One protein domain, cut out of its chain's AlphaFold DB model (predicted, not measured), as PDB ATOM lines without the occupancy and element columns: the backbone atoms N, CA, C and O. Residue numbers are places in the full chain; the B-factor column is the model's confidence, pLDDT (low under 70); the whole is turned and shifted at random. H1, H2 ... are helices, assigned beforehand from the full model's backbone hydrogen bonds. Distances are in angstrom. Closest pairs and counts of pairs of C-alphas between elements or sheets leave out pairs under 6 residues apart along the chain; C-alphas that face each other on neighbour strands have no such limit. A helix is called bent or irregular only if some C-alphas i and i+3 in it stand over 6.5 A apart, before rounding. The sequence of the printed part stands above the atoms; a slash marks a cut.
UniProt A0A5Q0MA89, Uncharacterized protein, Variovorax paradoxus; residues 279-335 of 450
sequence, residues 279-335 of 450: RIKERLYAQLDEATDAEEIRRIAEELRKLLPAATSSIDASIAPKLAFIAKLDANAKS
ATOM      1  N   ARG A 279      51.314  -1.254 -25.640       89.56
ATOM      2  CA  ARG A 279      50.314  -2.015 -24.879       89.56
ATOM      3  C   ARG A 279      49.484  -2.956 -25.757       89.56
ATOM      4  O   ARG A 279      49.325  -4.131 -25.432       89.56
ATOM      5  N   ILE A 280      48.960  -2.465 -26.884       89.44
ATOM      6  CA  ILE A 280      48.160  -3.298 -27.797       89.44
ATOM      7  C   ILE A 280      49.032  -4.371 -28.443       89.44
ATOM      8  O   ILE A 280      48.611  -5.522 -28.533       89.44
ATOM      9  N   LYS A 281      50.255  -4.016 -28.845       91.06
ATOM     10  CA  LYS A 281      51.239  -4.951 -29.389       91.06
ATOM     11  C   LYS A 281      51.502  -6.105 -28.420       91.06
ATOM     12  O   LYS A 281      51.436  -7.256 -28.834       91.06
ATOM     13  N   GLU A 282      51.779  -5.812 -27.151       88.81
ATOM     14  CA  GLU A 282      52.030  -6.828 -26.119       88.81
ATOM     15  C   GLU A 282      50.836  -7.772 -25.947       88.81
ATOM     16  O   GLU A 282      51.008  -8.991 -25.977       88.81
ATOM     17  N   ARG A 283      49.614  -7.229 -25.876       89.00
ATOM     18  CA  ARG A 283      48.393  -8.044 -25.812       89.00
ATOM     19  C   ARG A 283      48.222  -8.934 -27.044       89.00
ATOM     20  O   ARG A 283      47.880 -10.104 -26.901       89.00
ATOM     21  N   LEU A 284      48.411  -8.388 -28.244       89.88
ATOM     22  CA  LEU A 284      48.229  -9.137 -29.489       89.88
ATOM     23  C   LEU A 284      49.273 -10.244 -29.641       89.88
ATOM     24  O   LEU A 284      48.924 -11.330 -30.087       89.88
ATOM     25  N   TYR A 285      50.526 -10.013 -29.237       86.88
ATOM     26  CA  TYR A 285      51.526 -11.081 -29.223       86.88
ATOM     27  C   TYR A 285      51.192 -12.173 -28.202       86.88
ATOM     28  O   TYR A 285      51.266 -13.343 -28.557       86.88
ATOM     29  N   ALA A 286      50.725 -11.821 -27.000       80.06
ATOM     30  CA  ALA A 286      50.262 -12.816 -26.030       80.06
ATOM     31  C   ALA A 286      49.096 -13.659 -26.582       80.06
ATOM     32  O   ALA A 286      49.126 -14.887 -26.516       80.06
ATOM     33  N   GLN A 287      48.108 -13.019 -27.220       80.00
ATOM     34  CA  GLN A 287      47.015 -13.727 -27.896       80.00
ATOM     35  C   GLN A 287      47.525 -14.611 -29.039       80.00
ATOM     36  O   GLN A 287      47.049 -15.727 -29.210       80.00
ATOM     37  N   LEU A 288      48.500 -14.142 -29.822       81.44
ATOM     38  CA  LEU A 288      49.095 -14.914 -30.913       81.44
ATOM     39  C   LEU A 288      49.852 -16.149 -30.407       81.44
ATOM     40  O   LEU A 288      49.903 -17.175 -31.096       81.44
ATOM     41  N   ASP A 289      50.466 -16.052 -29.231       74.69
ATOM     42  CA  ASP A 289      51.185 -17.150 -28.598       74.69
ATOM     43  C   ASP A 289      50.235 -18.263 -28.155       74.69
ATOM     44  O   ASP A 289      50.502 -19.431 -28.457       74.69
ATOM     45  N   GLU A 290      49.098 -17.889 -27.569       72.06
ATOM     46  CA  GLU A 290      48.034 -18.795 -27.121       72.06
ATOM     47  C   GLU A 290      47.113 -19.282 -28.255       72.06
ATOM     48  O   GLU A 290      46.446 -20.309 -28.107       72.06
ATOM     49  N   ALA A 291      47.073 -18.585 -29.396       68.06
ATOM     50  CA  ALA A 291      46.172 -18.904 -30.499       68.06
ATOM     51  C   ALA A 291      46.453 -20.293 -31.091       68.06
ATOM     52  O   ALA A 291      47.569 -20.623 -31.515       68.06
ATOM     53  N   THR A 292      45.399 -21.103 -31.170       61.50
ATOM     54  CA  THR A 292      45.456 -22.482 -31.688       61.50
ATOM     55  C   THR A 292      44.677 -22.677 -32.985       61.50
ATOM     56  O   THR A 292      44.834 -23.711 -33.640       61.50
ATOM     57  N   ASP A 293      43.881 -21.683 -33.376       74.88
ATOM     58  CA  ASP A 293      43.063 -21.680 -34.581       74.88
ATOM     59  C   ASP A 293      43.700 -20.851 -35.712       74.88
ATOM     60  O   ASP A 293      44.305 -19.798 -35.494       74.88
ATOM     61  N   ALA A 294      43.578 -21.329 -36.954       74.31
ATOM     62  CA  ALA A 294      44.210 -20.685 -38.103       74.31
ATOM     63  C   ALA A 294      43.536 -19.364 -38.509       74.31
ATOM     64  O   ALA A 294      44.216 -18.486 -39.045       74.31
ATOM     65  N   GLU A 295      42.227 -19.211 -38.310       84.56
ATOM     66  CA  GLU A 295      41.527 -17.949 -38.573       84.56
ATOM     67  C   GLU A 295      41.879 -16.914 -37.507       84.56
ATOM     68  O   GLU A 295      42.187 -15.770 -37.846       84.56
ATOM     69  N   GLU A 296      41.944 -17.330 -36.242       81.62
ATOM     70  CA  GLU A 296      42.374 -16.484 -35.130       81.62
ATOM     71  C   GLU A 296      43.807 -15.964 -35.319       81.62
ATOM     72  O   GLU A 296      44.027 -14.753 -35.258       81.62
ATOM     73  N   ILE A 297      44.763 -16.844 -35.645       82.94
ATOM     74  CA  ILE A 297      46.154 -16.460 -35.941       82.94
ATOM     75  C   ILE A 297      46.208 -15.433 -37.078       82.94
ATOM     76  O   ILE A 297      46.918 -14.433 -36.978       82.94
ATOM     77  N   ARG A 298      45.455 -15.654 -38.166       93.12
ATOM     78  CA  ARG A 298      45.428 -14.723 -39.307       93.12
ATOM     79  C   ARG A 298      44.821 -13.375 -38.929       93.12
ATOM     80  O   ARG A 298      45.340 -12.352 -39.365       93.12
ATOM     81  N   ARG A 299      43.756 -13.371 -38.125       95.38
ATOM     82  CA  ARG A 299      43.106 -12.150 -37.631       95.38
ATOM     83  C   ARG A 299      44.063 -11.328 -36.768       95.38
ATOM     84  O   ARG A 299      44.237 -10.144 -37.033       95.38
ATOM     85  N   ILE A 300      44.716 -11.959 -35.791       90.31
ATOM     86  CA  ILE A 300      45.676 -11.289 -34.900       90.31
ATOM     87  C   ILE A 300      46.871 -10.753 -35.696       90.31
ATOM     88  O   ILE A 300      47.281  -9.608 -35.509       90.31
ATOM     89  N   ALA A 301      47.408 -11.550 -36.623       92.69
ATOM     90  CA  ALA A 301      48.503 -11.117 -37.484       92.69
ATOM     91  C   ALA A 301      48.121  -9.902 -38.340       92.69
ATOM     92  O   ALA A 301      48.924  -8.988 -38.501       92.69
ATOM     93  N   GLU A 302      46.893  -9.857 -38.854       95.06
ATOM     94  CA  GLU A 302      46.402  -8.713 -39.617       95.06
ATOM     95  C   GLU A 302      46.297  -7.439 -38.765       95.06
ATOM     96  O   GLU A 302      46.686  -6.360 -39.213       95.06
ATOM     97  N   GLU A 303      45.834  -7.550 -37.518       93.06
ATOM     98  CA  GLU A 303      45.836  -6.424 -36.576       93.06
ATOM     99  C   GLU A 303      47.264  -5.942 -36.269       93.06
ATOM    100  O   GLU A 303      47.534  -4.740 -36.326       93.06
ATOM    101  N   LEU A 304      48.203  -6.865 -36.034       91.31
ATOM    102  CA  LEU A 304      49.614  -6.539 -35.808       91.31
ATOM    103  C   LEU A 304      50.258  -5.842 -37.014       91.31
ATOM    104  O   LEU A 304      51.014  -4.895 -36.820       91.31
ATOM    105  N   ARG A 305      49.952  -6.256 -38.252       93.44
ATOM    106  CA  ARG A 305      50.470  -5.603 -39.472       93.44
ATOM    107  C   ARG A 305      49.976  -4.168 -39.611       93.44
ATOM    108  O   ARG A 305      50.762  -3.286 -39.946       93.44
ATOM    109  N   LYS A 306      48.689  -3.926 -39.335       89.50
ATOM    110  CA  LYS A 306      48.113  -2.571 -39.354       89.50
ATOM    111  C   LYS A 306      48.774  -1.672 -38.316       89.50
ATOM    112  O   LYS A 306      49.035  -0.508 -38.599       89.50
ATOM    113  N   LEU A 307      49.054  -2.225 -37.137       87.19
ATOM    114  CA  LEU A 307      49.691  -1.507 -36.040       87.19
ATOM    115  C   LEU A 307      51.196  -1.283 -36.272       87.19
ATOM    116  O   LEU A 307      51.735  -0.259 -35.859       87.19
ATOM    117  N   LEU A 308      51.881  -2.228 -36.925       87.81
ATOM    118  CA  LEU A 308      53.333  -2.237 -37.129       87.81
ATOM    119  C   LEU A 308      53.705  -2.543 -38.595       87.81
ATOM    120  O   LEU A 308      54.283  -3.599 -38.874       87.81
ATOM    121  N   PRO A 309      53.461  -1.623 -39.549       87.75
ATOM    122  CA  PRO A 309      53.674  -1.897 -40.974       87.75
ATOM    123  C   PRO A 309      55.111  -2.323 -41.312       87.75
ATOM    124  O   PRO A 309      55.323  -3.241 -42.106       87.75
ATOM    125  N   ALA A 310      56.105  -1.720 -40.650       89.19
ATOM    126  CA  ALA A 310      57.522  -2.043 -40.831       89.19
ATOM    127  C   ALA A 310      57.913  -3.449 -40.329       89.19
ATOM    128  O   ALA A 310      58.946  -3.976 -40.732       89.19
ATOM    129  N   ALA A 311      57.098  -4.072 -39.470       89.06
ATOM    130  CA  ALA A 311      57.350  -5.401 -38.915       89.06
ATOM    131  C   ALA A 311      56.638  -6.530 -39.684       89.06
ATOM    132  O   ALA A 311      56.755  -7.689 -39.288       89.06
ATOM    133  N   THR A 312      55.929  -6.226 -40.780       91.00
ATOM    134  CA  THR A 312      55.093  -7.188 -41.528       91.00
ATOM    135  C   THR A 312      55.828  -8.485 -41.867       91.00
ATOM    136  O   THR A 312      55.351  -9.565 -41.529       91.00
ATOM    137  N   SER A 313      57.032  -8.404 -42.443       92.31
ATOM    138  CA  SER A 313      57.807  -9.600 -42.804       92.31
ATOM    139  C   SER A 313      58.220 -10.441 -41.591       92.31
ATOM    140  O   SER A 313      58.274 -11.664 -41.684       92.31
ATOM    141  N   SER A 314      58.490  -9.799 -40.450       91.00
ATOM    142  CA  SER A 314      58.814 -10.490 -39.195       91.00
ATOM    143  C   SER A 314      57.588 -11.211 -38.625       91.00
ATOM    144  O   SER A 314      57.684 -12.366 -38.211       91.00
ATOM    145  N   ILE A 315      56.415 -10.566 -38.678       90.62
ATOM    146  CA  ILE A 315      55.131 -11.162 -38.277       90.62
ATOM    147  C   ILE A 315      54.815 -12.381 -39.153       90.62
ATOM    148  O   ILE A 315      54.474 -13.441 -38.635       90.62
ATOM    149  N   ASP A 316      54.969 -12.270 -40.473       91.50
ATOM    150  CA  ASP A 316      54.683 -13.375 -41.393       91.50
ATOM    151  C   ASP A 316      55.607 -14.576 -41.152       91.50
ATOM    152  O   ASP A 316      55.154 -15.726 -41.126       91.50
ATOM    153  N   ALA A 317      56.894 -14.310 -40.914       87.19
ATOM    154  CA  ALA A 317      57.868 -15.340 -40.582       87.19
ATOM    155  C   ALA A 317      57.533 -16.061 -39.263       87.19
ATOM    156  O   ALA A 317      57.733 -17.274 -39.175       87.19
ATOM    157  N   SER A 318      56.994 -15.356 -38.260       83.44
ATOM    158  CA  SER A 318      56.659 -15.957 -36.962       83.44
ATOM    159  C   SER A 318      55.402 -16.835 -37.009       83.44
ATOM    160  O   SER A 318      55.358 -17.876 -36.349       83.44
ATOM    161  N   ILE A 319      54.393 -16.480 -37.817       85.19
ATOM    162  CA  ILE A 319      53.131 -17.239 -37.897       85.19
ATOM    163  C   ILE A 319      53.164 -18.403 -38.891       85.19
ATOM    164  O   ILE A 319      52.392 -19.356 -38.744       85.19
ATOM    165  N   ALA A 320      54.034 -18.354 -39.907       83.12
ATOM    166  CA  ALA A 320      54.070 -19.356 -40.971       83.12
ATOM    167  C   ALA A 320      54.248 -20.802 -40.452       83.12
ATOM    168  O   ALA A 320      53.488 -21.675 -40.889       83.12
ATOM    169  N   PRO A 321      55.145 -21.090 -39.481       76.81
ATOM    170  CA  PRO A 321      55.271 -22.430 -38.908       76.81
ATOM    171  C   PRO A 321      53.990 -22.900 -38.205       76.81
ATOM    172  O   PRO A 321      53.591 -24.054 -38.374       76.81
ATOM    173  N   LYS A 322      53.310 -22.008 -37.463       71.88
ATOM    174  CA  LYS A 322      52.050 -22.323 -36.769       71.88
ATOM    175  C   LYS A 322      50.944 -22.679 -37.770       71.88
ATOM    176  O   LYS A 322      50.299 -23.718 -37.634       71.88
ATOM    177  N   LEU A 323      50.769 -21.875 -38.820       77.00
ATOM    178  CA  LEU A 323      49.752 -22.117 -39.849       77.00
ATOM    179  C   LEU A 323      50.024 -23.390 -40.663       77.00
ATOM    180  O   LEU A 323      49.099 -24.164 -40.913       77.00
ATOM    181  N   ALA A 324      51.281 -23.645 -41.040       70.50
ATOM    182  CA  ALA A 324      51.661 -24.872 -41.743       70.50
ATOM    183  C   ALA A 324      51.359 -26.122 -40.902       70.50
ATOM    184  O   ALA A 324      50.898 -27.147 -41.414       70.50
ATOM    185  N   PHE A 325      51.579 -26.028 -39.592       58.50
ATOM    186  CA  PHE A 325      51.295 -27.102 -38.656       58.50
ATOM    187  C   PHE A 325      49.797 -27.391 -38.501       58.50
ATOM    188  O   PHE A 325      49.409 -28.564 -38.482       58.50
ATOM    189  N   ILE A 326      48.955 -26.354 -38.435       63.12
ATOM    190  CA  ILE A 326      47.490 -26.495 -38.395       63.12
ATOM    191  C   ILE A 326      46.973 -27.087 -39.714       63.12
ATOM    192  O   ILE A 326      46.265 -28.089 -39.698       63.12
ATOM    193  N   ALA A 327      47.427 -26.578 -40.863       66.44
ATOM    194  CA  ALA A 327      47.028 -27.108 -42.169       66.44
ATOM    195  C   ALA A 327      47.370 -28.603 -42.329       66.44
ATOM    196  O   ALA A 327      46.583 -29.379 -42.877       66.44
ATOM    197  N   LYS A 328      48.530 -29.030 -41.810       57.56
ATOM    198  CA  LYS A 328      48.921 -30.445 -41.793       57.56
ATOM    199  C   LYS A 328      47.976 -31.284 -40.933       57.56
ATOM    200  O   LYS A 328      47.668 -32.407 -41.322       57.56
ATOM    201  N   LEU A 329      47.517 -30.776 -39.786       50.72
ATOM    202  CA  LEU A 329      46.510 -31.470 -38.980       50.72
ATOM    203  C   LEU A 329      45.190 -31.644 -39.728       50.72
ATOM    204  O   LEU A 329      44.681 -32.764 -39.790       50.72
ATOM    205  N   ASP A 330      44.678 -30.569 -40.320       55.91
ATOM    206  CA  ASP A 330      43.387 -30.578 -41.011       55.91
ATOM    207  C   ASP A 330      43.388 -31.533 -42.207       55.91
ATOM    208  O   ASP A 330      42.418 -32.260 -42.441       55.91
ATOM    209  N   ALA A 331      44.494 -31.578 -42.954       56.81
ATOM    210  CA  ALA A 331      44.669 -32.515 -44.059       56.81
ATOM    211  C   ALA A 331      44.619 -33.976 -43.583       56.81
ATOM    212  O   ALA A 331      43.939 -34.798 -44.200       56.81
ATOM    213  N   ASN A 332      45.269 -34.295 -42.456       50.69
ATOM    214  CA  ASN A 332      45.228 -35.650 -41.904       50.69
ATOM    215  C   ASN A 332      43.816 -36.033 -41.483       50.69
ATOM    216  O   ASN A 332      43.360 -37.115 -41.845       50.69
ATOM    217  N   ALA A 333      43.122 -35.142 -40.768       48.44
ATOM    218  CA  ALA A 333      41.753 -35.368 -40.318       48.44
ATOM    219  C   ALA A 333      40.815 -35.679 -41.498       48.44
ATOM    220  O   ALA A 333      39.987 -36.581 -41.405       48.44
ATOM    221  N   LYS A 334      41.000 -34.998 -42.638       52.47
ATOM    222  CA  LYS A 334      40.238 -35.238 -43.876       52.47
ATOM    223  C   LYS A 334      40.628 -36.530 -44.602       52.47
ATOM    224  O   LYS A 334      39.791 -37.120 -45.277       52.47
ATOM    225  N   SER A 335      41.882 -36.970 -44.487       48.06
ATOM    226  CA  SER A 335      42.403 -38.147 -45.199       48.06
ATOM    227  C   SER A 335      42.075 -39.499 -44.560       48.06
ATOM    228  O   SER A 335      42.416 -40.521 -45.148       48.06
TER     229      SER A 335
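AT A GLANCE: This is residues 279 to 335 of the 450 residues of an uncharacterized protein of Variovorax paradoxus (UniProt A0A5Q0MA89). One long kinked helix, H3, runs beside two shorter ones, and the three zigzag back and forth in an up-and-down bundle, with H2 packed between H1 and H3 and the far end of H3, residues 328 to 335, sticking out beyond the rest. H1 and H2 make one helical hairpin, H2 and H3 the next. The printed part has 57 residues with three named helices, in the order H1, H2, H3, and no named strand; the class is all helix. It is only just compact, close to loose, with a radius of gyration of the C-alphas of 12.2 A, and its outline is a rod spanning 41 by 19 by 13 A.

IN THESE COORDINATES: H3, residues 309 to 335, is the longest helix at 38.2 A from first to last C-alpha, ending at C-alpha 335 at (42.403, -38.147, -45.199). It has a kink of 40 degrees near residue 316, and it is irregular: C-alphas 310 and 313 are 7.8 A apart. H2, residues 294 to 307, measures 20.1 A and begins at C-alpha 294 at (44.210, -20.685, -38.103). H1, residues 279 to 290, measures 17.1 A and begins at C-alpha 279 at (50.314, -2.015, -24.879).

HOW THE PARTS SIT: H3 and H2 touch, closest at the C-alphas of Thr 312 and Arg 305, 5.3 A apart. This hairpin has a shallow tilt of 6 degrees, opposite ways. H2 and H1 also touch, closest at the C-alphas of Ile 297 and Leu 288, 6.0 A apart. They form a hairpin too, with a shallow tilt of 20 degrees, opposite ways. H1 and H3 are near each other, with 6 pairs of C-alphas within 10 A. Every O i to N i+4 pair is within hydrogen-bond range in H1 and H2, and 19 of 23 are in H3.

THE WHOLE: The C-alphas farthest apart are those of Arg 279 and Ser 335, at 42.2 A. Without residues 328 to 335, which stand free, the body spans 28 by 19 by 13 A. The printed part has no cut, and both links are tight. The mean pLDDT of the printed part is 79.2; residues 291 to 292 and 325 to 335 are under 70.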